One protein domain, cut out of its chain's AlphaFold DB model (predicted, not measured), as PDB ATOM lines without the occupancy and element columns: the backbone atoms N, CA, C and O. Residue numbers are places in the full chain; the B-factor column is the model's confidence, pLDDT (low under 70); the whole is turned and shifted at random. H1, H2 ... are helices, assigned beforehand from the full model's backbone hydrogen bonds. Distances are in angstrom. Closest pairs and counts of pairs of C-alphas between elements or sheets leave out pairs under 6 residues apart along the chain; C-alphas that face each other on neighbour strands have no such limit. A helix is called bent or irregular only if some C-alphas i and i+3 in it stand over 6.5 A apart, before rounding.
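AT A GLANCE: This is residues 77 to 147 of the 235 residues of an uncharacterized protein of Clostridium puniceum (UniProt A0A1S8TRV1). What shape do these coordinates make? It is a long, slender helical hairpin: H1 runs the length of a rod, the chain turns tightly, and H2 folds back beside arm H1b. The first residues of arm H1a reach on past Lys 147, where H2 ends. What is it made of, and how large is it? The printed part has 71 residues with two named helices, H1 then H2, and no named strand; its class is all helix. It is only just extended, close to loose, with a radius of gyration of the C-alphas of 16.8 A and spans of 58 by 17 by 12 A.

HOW THE PARTS SIT: Is the longest helix straight? H1, residues 77 to 115, was assigned as one helix by its hydrogen bonds but is bent: C-alphas 87 and 90 are 7.1 A apart. Its arms, H1a at residues 77 to 87 and H1b at residues 90 to 115, are near each other at a shallow tilt of 27 degrees, and H1b has a kink of 29 degrees near residue 102. What stands beside these arms? H2, residues 119 to 147, touches H1b and forms a helical hairpin with it, opposite ways at a shallow tilt of 17 degrees; their closest C-alphas, of Leu 110 and Ile 122, are 5.9 A apart. H1a and H2 are close but not clearly touching, their closest C-alphas being those of Leu 84 and Tyr 146 at 7.2 A. How complete are the backbones? In H1a and H2 every O i to N i+4 pair is within hydrogen-bond range; in H1b 19 of 22 are.

IN THESE COORDINATES: Where does H1 lie? H1a begins at C-alpha 77 (-75.663, 1.517, -27.729), and H1b measures 38.9 A from first to last C-alpha. Where does H2 end? H2 measures 41.9 A and ends at C-alpha 147 (-65.669, -7.606, -23.321).

THE WHOLE: How far does it reach? The two C-alphas farthest apart, of Leu 77 and Asn 117, are 57.8 A apart. Is anything missing or uncertain? The printed part has no cut, the link from H1 to H2 is tight, and no printed residue is under 70 in pLDDT.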
ATOM      1  N   LEU A  77     -76.287   2.727 -28.274       97.44
ATOM      2  CA  LEU A  77     -75.663   1.517 -27.729       97.44
ATOM      3  C   LEU A  77     -74.629   0.929 -28.694       97.44
ATOM      4  O   LEU A  77     -73.514   0.606 -28.281       97.44
ATOM      5  N   LYS A  78     -74.956   0.849 -29.990       95.75
ATOM      6  CA  LYS A  78     -74.013   0.397 -31.022       95.75
ATOM      7  C   LYS A  78     -72.829   1.345 -31.179       95.75
ATOM      8  O   LYS A  78     -71.729   0.867 -31.433       95.75
ATOM      9  N   GLY A  79     -73.024   2.649 -30.991       97.19
ATOM     10  CA  GLY A  79     -71.948   3.634 -30.968       97.19
ATOM     11  C   GLY A  79     -70.901   3.292 -29.910       97.19
ATOM     12  O   GLY A  79     -69.720   3.192 -30.233       97.19
ATOM     13  N   TYR A  80     -71.322   3.029 -28.668       98.06
ATOM     14  CA  TYR A  80     -70.396   2.635 -27.597       98.06
ATOM     15  C   TYR A  80     -69.747   1.270 -27.837       98.06
ATOM     16  O   TYR A  80     -68.553   1.099 -27.596       98.06
ATOM     17  N   ILE A  81     -70.508   0.298 -28.350       97.38
ATOM     18  CA  ILE A  81     -69.967  -1.018 -28.710       97.38
ATOM     19  C   ILE A  81     -68.864  -0.865 -29.765       97.38
ATOM     20  O   ILE A  81     -67.767  -1.397 -29.593       97.38
ATOM     21  N   ASN A  82     -69.129  -0.112 -30.834       96.88
ATOM     22  CA  ASN A  82     -68.154   0.152 -31.887       96.88
ATOM     23  C   ASN A  82     -66.933   0.889 -31.335       96.88
ATOM     24  O   ASN A  82     -65.812   0.484 -31.632       96.88
ATOM     25  N   TYR A  83     -67.139   1.883 -30.464       97.50
ATOM     26  CA  TYR A  83     -66.054   2.587 -29.786       97.50
ATOM     27  C   TYR A  83     -65.127   1.612 -29.047       97.50
ATOM     28  O   TYR A  83     -63.914   1.679 -29.234       97.50
ATOM     29  N   LEU A  84     -65.665   0.677 -28.256       97.69
ATOM     30  CA  LEU A  84     -64.857  -0.333 -27.557       97.69
ATOM     31  C   LEU A  84     -64.141  -1.269 -28.531       97.69
ATOM     32  O   LEU A  84     -62.974  -1.606 -28.328       97.69
ATOM     33  N   TYR A  85     -64.804  -1.684 -29.611       96.81
ATOM     34  CA  TYR A  85     -64.153  -2.532 -30.603       96.81
ATOM     35  C   TYR A  85     -62.977  -1.830 -31.279       96.81
ATOM     36  O   TYR A  85     -61.898  -2.411 -31.382       96.81
ATOM     37  N   GLU A  86     -63.175  -0.597 -31.729       95.31
ATOM     38  CA  GLU A  86     -62.169   0.188 -32.439       95.31
ATOM     39  C   GLU A  86     -61.009   0.580 -31.527       95.31
ATOM     40  O   GLU A  86     -59.853   0.334 -31.881       95.31
ATOM     41  N   ASN A  87     -61.320   1.121 -30.348       95.88
ATOM     42  CA  ASN A  87     -60.318   1.683 -29.453       95.88
ATOM     43  C   ASN A  87     -59.657   0.641 -28.569       95.88
ATOM     44  O   ASN A  87     -58.495   0.830 -28.260       95.88
ATOM     45  N   GLU A  88     -60.329  -0.459 -28.203       95.81
ATOM     46  CA  GLU A  88     -59.786  -1.399 -27.217       95.81
ATOM     47  C   GLU A  88     -59.556  -2.819 -27.754       95.81
ATOM     48  O   GLU A  88     -58.537  -3.452 -27.460       95.81
ATOM     49  N   ILE A  89     -60.463  -3.351 -28.574       96.94
ATOM     50  CA  ILE A  89     -60.434  -4.778 -28.937       96.94
ATOM     51  C   ILE A  89     -59.615  -5.053 -30.204       96.94
ATOM     52  O   ILE A  89     -58.842  -6.015 -30.259       96.94
ATOM     53  N   ASN A  90     -59.790  -4.256 -31.257       95.50
ATOM     54  CA  ASN A  90     -59.303  -4.584 -32.599       95.50
ATOM     55  C   ASN A  90     -57.780  -4.505 -32.706       95.50
ATOM     56  O   ASN A  90     -57.151  -5.418 -33.257       95.50
ATOM     57  N   PHE A  91     -57.166  -3.457 -32.155       93.25
ATOM     58  CA  PHE A  91     -55.711  -3.316 -32.190       93.25
ATOM     59  C   PHE A  91     -55.029  -4.381 -31.312       93.25
ATOM     60  O   PHE A  91     -54.059  -5.001 -31.750       93.25
ATOM     61  N   ARG A  92     -55.586  -4.679 -30.125       95.50
ATOM     62  CA  ARG A  92     -55.085  -5.735 -29.230       95.50
ATOM     63  C   ARG A  92     -55.160  -7.109 -29.893       95.50
ATOM     64  O   ARG A  92     -54.174  -7.841 -29.920       95.50
ATOM     65  N   ASN A  93     -56.280  -7.438 -30.537       94.81
ATOM     66  CA  ASN A  93     -56.390  -8.671 -31.323       94.81
ATOM     67  C   ASN A  93     -55.403  -8.718 -32.495       94.81
ATOM     68  O   ASN A  93     -54.883  -9.784 -32.825       94.81
ATOM     69  N   SER A  94     -55.140  -7.580 -33.138       93.38
ATOM     70  CA  SER A  94     -54.158  -7.494 -34.222       93.38
ATOM     71  C   SER A  94     -52.740  -7.768 -33.711       93.38
ATOM     72  O   SER A  94     -52.008  -8.539 -34.336       93.38
ATOM     73  N   TYR A  95     -52.390  -7.237 -32.535       91.75
ATOM     74  CA  TYR A  95     -51.145  -7.560 -31.833       91.75
ATOM     75  C   TYR A  95     -51.027  -9.067 -31.550       91.75
ATOM     76  O   TYR A  95     -50.034  -9.690 -31.929       91.75
ATOM     77  N   LEU A  96     -52.065  -9.684 -30.973       93.25
ATOM     78  CA  LEU A  96     -52.070 -11.122 -30.666       93.25
ATOM     79  C   LEU A  96     -51.904 -11.990 -31.923       93.25
ATOM     80  O   LEU A  96     -51.127 -12.946 -31.926       93.25
ATOM     81  N   LYS A  97     -52.573 -11.638 -33.028       92.19
ATOM     82  CA  LYS A  97     -52.436 -12.353 -34.311       92.19
ATOM     83  C   LYS A  97     -51.010 -12.280 -34.867       92.19
ATOM     84  O   LYS A  97     -50.515 -13.273 -35.405       92.19
ATOM     85  N   ALA A  98     -50.332 -11.142 -34.714       90.25
ATOM     86  CA  ALA A  98     -48.962 -10.953 -35.191       90.25
ATOM     87  C   ALA A  98     -47.933 -11.831 -34.445       90.25
ATOM     88  O   ALA A  98     -46.886 -12.175 -35.008       90.25
ATOM     89  N   ASN A  99     -48.237 -12.260 -33.214       90.25
ATOM     90  CA  ASN A  99     -47.313 -13.048 -32.396       90.25
ATOM     91  C   ASN A  99     -47.000 -14.426 -32.990       90.25
ATOM     92  O   ASN A  99     -45.865 -14.885 -32.869       90.25
ATOM     93  N   LYS A 100     -47.939 -15.068 -33.701       88.31
ATOM     94  CA  LYS A 100     -47.723 -16.408 -34.284       88.31
ATOM     95  C   LYS A 100     -46.496 -16.450 -35.203       88.31
ATOM     96  O   LYS A 100     -45.660 -17.349 -35.099       88.31
ATOM     97  N   GLY A 101     -46.359 -15.453 -36.079       90.69
ATOM     98  CA  GLY A 101     -45.212 -15.349 -36.983       90.69
ATOM     99  C   GLY A 101     -43.912 -15.008 -36.251       90.69
ATOM    100  O   GLY A 101     -42.843 -15.486 -36.628       90.69
ATOM    101  N   TRP A 102     -43.994 -14.209 -35.188       93.81
ATOM    102  CA  TRP A 102     -42.836 -13.866 -34.367       93.81
ATOM    103  C   TRP A 102     -42.287 -15.081 -33.606       93.81
ATOM    104  O   TRP A 102     -41.090 -15.352 -33.707       93.81
ATOM    105  N   TYR A 103     -43.151 -15.858 -32.941       92.88
ATOM    106  CA  TYR A 103     -42.750 -17.070 -32.218       92.88
ATOM    107  C   TYR A 103     -42.105 -18.092 -33.152       92.88
ATOM    108  O   TYR A 103     -41.044 -18.624 -32.841       92.88
ATOM    109  N   SER A 104     -42.675 -18.301 -34.344       93.88
ATOM    110  CA  SER A 104     -42.085 -19.190 -35.352       93.88
ATOM    111  C   SER A 104     -40.639 -18.798 -35.707       93.88
ATOM    112  O   SER A 104     -39.748 -19.651 -35.717       93.88
ATOM    113  N   ARG A 105     -40.363 -17.500 -35.915       95.00
ATOM    114  CA  ARG A 105     -38.997 -17.010 -36.180       95.00
ATOM    115  C   ARG A 105     -38.066 -17.199 -34.983       95.00
ATOM    116  O   ARG A 105     -36.909 -17.573 -35.174       95.00
ATOM    117  N   LYS A 106     -38.553 -16.952 -33.764       95.44
ATOM    118  CA  LYS A 106     -37.762 -17.112 -32.538       95.44
ATOM    119  C   LYS A 106     -37.429 -18.574 -32.262       95.44
ATOM    120  O   LYS A 106     -36.271 -18.850 -31.988       95.44
ATOM    121  N   HIS A 107     -38.359 -19.509 -32.461       93.94
ATOM    122  CA  HIS A 107     -38.076 -20.946 -32.362       93.94
ATOM    123  C   HIS A 107     -37.042 -21.415 -33.390       93.94
ATOM    124  O   HIS A 107     -36.132 -22.160 -33.036       93.94
ATOM    125  N   LYS A 108     -37.111 -20.928 -34.638       96.00
ATOM    126  CA  LYS A 108     -36.078 -21.222 -35.644       96.00
ATOM    127  C   LYS A 108     -34.704 -20.713 -35.201       96.00
ATOM    128  O   LYS A 108     -33.729 -21.452 -35.262       96.00
ATOM    129  N   SER A 109     -34.641 -19.467 -34.728       94.81
ATOM    130  CA  SER A 109     -33.403 -18.881 -34.205       94.81
ATOM    131  C   SER A 109     -32.882 -19.662 -32.997       94.81
ATOM    132  O   SER A 109     -31.690 -19.941 -32.927       94.81
ATOM    133  N   LEU A 110     -33.766 -20.048 -32.074       95.69
ATOM    134  CA  LEU A 110     -33.431 -20.836 -30.893       95.69
ATOM    135  C   LEU A 110     -32.783 -22.164 -31.293       95.69
ATOM    136  O   LEU A 110     -31.695 -22.457 -30.813       95.69
ATOM    137  N   ASN A 111     -33.386 -22.904 -32.231       95.38
ATOM    138  CA  ASN A 111     -32.831 -24.164 -32.728       95.38
ATOM    139  C   ASN A 111     -31.442 -23.970 -33.357       95.38
ATOM    140  O   ASN A 111     -30.506 -24.686 -33.022       95.38
ATOM    141  N   THR A 112     -31.271 -22.940 -34.194       97.31
ATOM    142  CA  THR A 112     -29.969 -22.629 -34.806       97.31
ATOM    143  C   THR A 112     -28.876 -22.350 -33.770       97.31
ATOM    144  O   THR A 112     -27.737 -22.770 -33.954       97.31
ATOM    145  N   TRP A 113     -29.173 -21.615 -32.694       96.94
ATOM    146  CA  TRP A 113     -28.169 -21.320 -31.661       96.94
ATOM    147  C   TRP A 113     -27.967 -22.472 -30.681       96.94
ATOM    148  O   TRP A 113     -26.857 -22.629 -30.173       96.94
ATOM    149  N   PHE A 114     -28.996 -23.295 -30.485       95.06
ATOM    150  CA  PHE A 114     -28.915 -24.551 -29.751       95.06
ATOM    151  C   PHE A 114     -27.951 -25.528 -30.429       95.06
ATOM    152  O   PHE A 114     -26.999 -25.970 -29.794       95.06
ATOM    153  N   GLU A 115     -28.098 -25.761 -31.737       96.06
ATOM    154  CA  GLU A 115     -27.176 -26.589 -32.539       96.06
ATOM    155  C   GLU A 115     -25.725 -26.081 -32.491       96.06
ATOM    156  O   GLU A 115     -24.775 -26.855 -32.581       96.06
ATOM    157  N   ARG A 116     -25.540 -24.766 -32.321       95.69
ATOM    158  CA  ARG A 116     -24.228 -24.106 -32.220       95.69
ATOM    159  C   ARG A 116     -23.692 -24.010 -30.788       95.69
ATOM    160  O   ARG A 116     -22.658 -23.377 -30.591       95.69
ATOM    161  N   ASN A 117     -24.392 -24.570 -29.797       95.06
ATOM    162  CA  ASN A 117     -24.051 -24.497 -28.371       95.06
ATOM    163  C   ASN A 117     -23.789 -23.068 -27.846       95.06
ATOM    164  O   ASN A 117     -23.017 -22.868 -26.907       95.06
ATOM    165  N   ASN A 118     -24.436 -22.046 -28.421       95.75
ATOM    166  CA  ASN A 118     -24.245 -20.656 -28.000       95.75
ATOM    167  C   ASN A 118     -25.254 -20.271 -26.907       95.75
ATOM    168  O   ASN A 118     -26.336 -19.762 -27.202       95.75
ATOM    169  N   ARG A 119     -24.883 -20.503 -25.641       95.12
ATOM    170  CA  ARG A 119     -25.740 -20.246 -24.468       95.12
ATOM    171  C   ARG A 119     -26.212 -18.799 -24.354       95.12
ATOM    172  O   ARG A 119     -27.408 -18.584 -24.239       95.12
ATOM    173  N   ALA A 120     -25.326 -17.819 -24.529       96.25
ATOM    174  CA  ALA A 120     -25.698 -16.405 -24.430       96.25
ATOM    175  C   ALA A 120     -26.822 -16.012 -25.411       96.25
ATOM    176  O   ALA A 120     -27.747 -15.286 -25.058       96.25
ATOM    177  N   LYS A 121     -26.776 -16.524 -26.650       95.69
ATOM    178  CA  LYS A 121     -27.839 -16.302 -27.647       95.69
ATOM    179  C   LYS A 121     -29.132 -17.035 -27.293       95.69
ATOM    180  O   LYS A 121     -30.206 -16.520 -27.592       95.69
ATOM    181  N   ILE A 122     -29.032 -18.235 -26.725       95.50
ATOM    182  CA  ILE A 122     -30.187 -19.023 -26.276       95.50
ATOM    183  C   ILE A 122     -30.907 -18.277 -25.152       95.50
ATOM    184  O   ILE A 122     -32.106 -18.042 -25.274       95.50
ATOM    185  N   ASP A 123     -30.174 -17.849 -24.126       96.50
ATOM    186  CA  ASP A 123     -30.733 -17.187 -22.944       96.50
ATOM    187  C   ASP A 123     -31.429 -15.873 -23.326       96.50
ATOM    188  O   ASP A 123     -32.585 -15.668 -22.966       96.50
ATOM    189  N   ALA A 124     -30.805 -15.061 -24.188       96.62
ATOM    190  CA  ALA A 124     -31.422 -13.839 -24.712       96.62
ATOM    191  C   ALA A 124     -32.727 -14.106 -25.492       96.62
ATOM    192  O   ALA A 124     -33.686 -13.344 -25.410       96.62
ATOM    193  N   ILE A 125     -32.799 -15.199 -26.263       95.88
ATOM    194  CA  ILE A 125     -34.028 -15.560 -26.990       95.88
ATOM    195  C   ILE A 125     -35.114 -16.054 -26.027       95.88
ATOM    196  O   ILE A 125     -36.293 -15.796 -26.269       95.88
ATOM    197  N   VAL A 126     -34.742 -16.780 -24.971       95.62
ATOM    198  CA  VAL A 126     -35.682 -17.260 -23.948       95.62
ATOM    199  C   VAL A 126     -36.269 -16.089 -23.164       95.62
ATOM    200  O   VAL A 126     -37.484 -16.056 -22.972       95.62
ATOM    201  N   GLU A 127     -35.444 -15.116 -22.781       96.31
ATOM    202  CA  GLU A 127     -35.885 -13.889 -22.108       96.31
ATOM    203  C   GLU A 127     -36.891 -13.108 -22.968       96.31
ATOM    204  O   GLU A 127     -38.010 -12.851 -22.519       96.31
ATOM    205  N   ASP A 128     -36.572 -12.874 -24.247       95.50
ATOM    206  CA  ASP A 128     -37.489 -12.245 -25.210       95.50
ATOM    207  C   ASP A 128     -38.839 -12.987 -25.306       95.50
ATOM    208  O   ASP A 128     -39.911 -12.381 -25.413       95.50
ATOM    209  N   ILE A 129     -38.801 -14.325 -25.345       95.50
ATOM    210  CA  ILE A 129     -40.001 -15.172 -25.424       95.50
ATOM    211  C   ILE A 129     -40.841 -15.023 -24.154       95.50
ATOM    212  O   ILE A 129     -42.067 -14.908 -24.261       95.50
ATOM    213  N   ALA A 130     -40.199 -15.019 -22.984       95.31
ATOM    214  CA  ALA A 130     -40.857 -14.889 -21.691       95.31
ATOM    215  C   ALA A 130     -41.524 -13.513 -21.532       95.31
ATOM    216  O   ALA A 130     -42.711 -13.444 -21.211       95.31
ATOM    217  N   GLU A 131     -40.817 -12.425 -21.846       95.25
ATOM    218  CA  GLU A 131     -41.364 -11.064 -21.785       95.25
ATOM    219  C   GLU A 131     -42.580 -10.906 -22.710       95.25
ATOM    220  O   GLU A 131     -43.648 -10.405 -22.319       95.25
ATOM    221  N   ARG A 132     -42.460 -11.399 -23.947       93.81
ATOM    222  CA  ARG A 132     -43.557 -11.343 -24.914       93.81
ATOM    223  C   ARG A 132     -44.740 -12.212 -24.495       93.81
ATOM    224  O   ARG A 132     -45.882 -11.815 -24.743       93.81
ATOM    225  N   TYR A 133     -44.506 -13.357 -23.855       94.12
ATOM    226  CA  TYR A 133     -45.576 -14.188 -23.301       94.12
ATOM    227  C   TYR A 133     -46.343 -13.448 -22.199       94.12
ATOM    228  O   TYR A 133     -47.566 -13.345 -22.282       94.12
ATOM    229  N   SER A 134     -45.643 -12.844 -21.236       94.75
ATOM    230  CA  SER A 134     -46.262 -12.040 -20.172       94.75
ATOM    231  C   SER A 134     -47.091 -10.885 -20.739       94.75
ATOM    232  O   SER A 134     -48.245 -10.690 -20.358       94.75
ATOM    233  N   THR A 135     -46.555 -10.175 -21.736       94.81
ATOM    234  CA  THR A 135     -47.289  -9.110 -22.436       94.81
ATOM    235  C   THR A 135     -48.527  -9.647 -23.157       94.81
ATOM    236  O   THR A 135     -49.585  -9.027 -23.111       94.81
ATOM    237  N   THR A 136     -48.420 -10.806 -23.811       95.06
ATOM    238  CA  THR A 136     -49.549 -11.470 -24.484       95.06
ATOM    239  C   THR A 136     -50.657 -11.785 -23.486       95.06
ATOM    240  O   THR A 136     -51.811 -11.471 -23.756       95.06
ATOM    241  N   LYS A 137     -50.311 -12.319 -22.307       95.94
ATOM    242  CA  LYS A 137     -51.282 -12.615 -21.249       95.94
ATOM    243  C   LYS A 137     -51.960 -11.375 -20.690       95.94
ATOM    244  O   LYS A 137     -53.175 -11.391 -20.523       95.94
ATOM    245  N   ARG A 138     -51.217 -10.284 -20.497       96.56
ATOM    246  CA  ARG A 138     -51.811  -8.995 -20.125       96.56
ATOM    247  C   ARG A 138     -52.810  -8.514 -21.181       96.56
ATOM    248  O   ARG A 138     -53.943  -8.212 -20.849       96.56
ATOM    249  N   VAL A 139     -52.428  -8.528 -22.459       96.38
ATOM    250  CA  VAL A 139     -53.309  -8.098 -23.560       96.38
ATOM    251  C   VAL A 139     -54.557  -8.986 -23.683       96.38
ATOM    252  O   VAL A 139     -55.642  -8.476 -23.951       96.38
ATOM    253  N   GLU A 140     -54.428 -10.301 -23.488       96.12
ATOM    254  CA  GLU A 140     -55.575 -11.221 -23.429       96.12
ATOM    255  C   GLU A 140     -56.524 -10.864 -22.275       96.12
ATOM    256  O   GLU A 140     -57.739 -10.838 -22.475       96.12
ATOM    257  N   SER A 141     -55.970 -10.539 -21.101       96.31
ATOM    258  CA  SER A 141     -56.730 -10.091 -19.930       96.31
ATOM    259  C   SER A 141     -57.460  -8.773 -20.191       96.31
ATOM    260  O   SER A 141     -58.655  -8.685 -19.922       96.31
ATOM    261  N   ASP A 142     -56.793  -7.781 -20.788       95.69
ATOM    262  CA  ASP A 142     -57.412  -6.496 -21.141       95.69
ATOM    263  C   ASP A 142     -58.602  -6.697 -22.092       95.69
ATOM    264  O   ASP A 142     -59.677  -6.134 -21.902       95.69
ATOM    265  N   ILE A 143     -58.444  -7.543 -23.119       96.81
ATOM    266  CA  ILE A 143     -59.540  -7.867 -24.045       96.81
ATOM    267  C   ILE A 143     -60.717  -8.494 -23.292       96.81
ATOM    268  O   ILE A 143     -61.867  -8.175 -23.598       96.81
ATOM    269  N   ALA A 144     -60.449  -9.418 -22.366       95.19
ATOM    270  CA  ALA A 144     -61.493 -10.049 -21.566       95.19
ATOM    271  C   ALA A 144     -62.225  -9.016 -20.700       95.19
ATOM    272  O   ALA A 144     -63.453  -9.003 -20.702       95.19
ATOM    273  N   HIS A 145     -61.484  -8.102 -20.071       94.44
ATOM    274  CA  HIS A 145     -62.027  -7.005 -19.276       94.44
ATOM    275  C   HIS A 145     -62.983  -6.120 -20.099       94.44
ATOM    276  O   HIS A 145     -64.163  -6.018 -19.772       94.44
ATOM    277  N   TYR A 146     -62.556  -5.579 -21.246       95.81
ATOM    278  CA  TYR A 146     -63.435  -4.725 -22.063       95.81
ATOM    279  C   TYR A 146     -64.639  -5.468 -22.663       95.81
ATOM    280  O   TYR A 146     -65.680  -4.863 -22.936       95.81
ATOM    281  N   LYS A 147     -64.535  -6.788 -22.869       95.12
ATOM    282  CA  LYS A 147     -65.669  -7.606 -23.321       95.12
ATOM    283  C   LYS A 147     -66.801  -7.669 -22.296       95.12
ATOM    284  O   LYS A 147     -67.938  -7.856 -22.722       95.12
TER     285      LYS A 147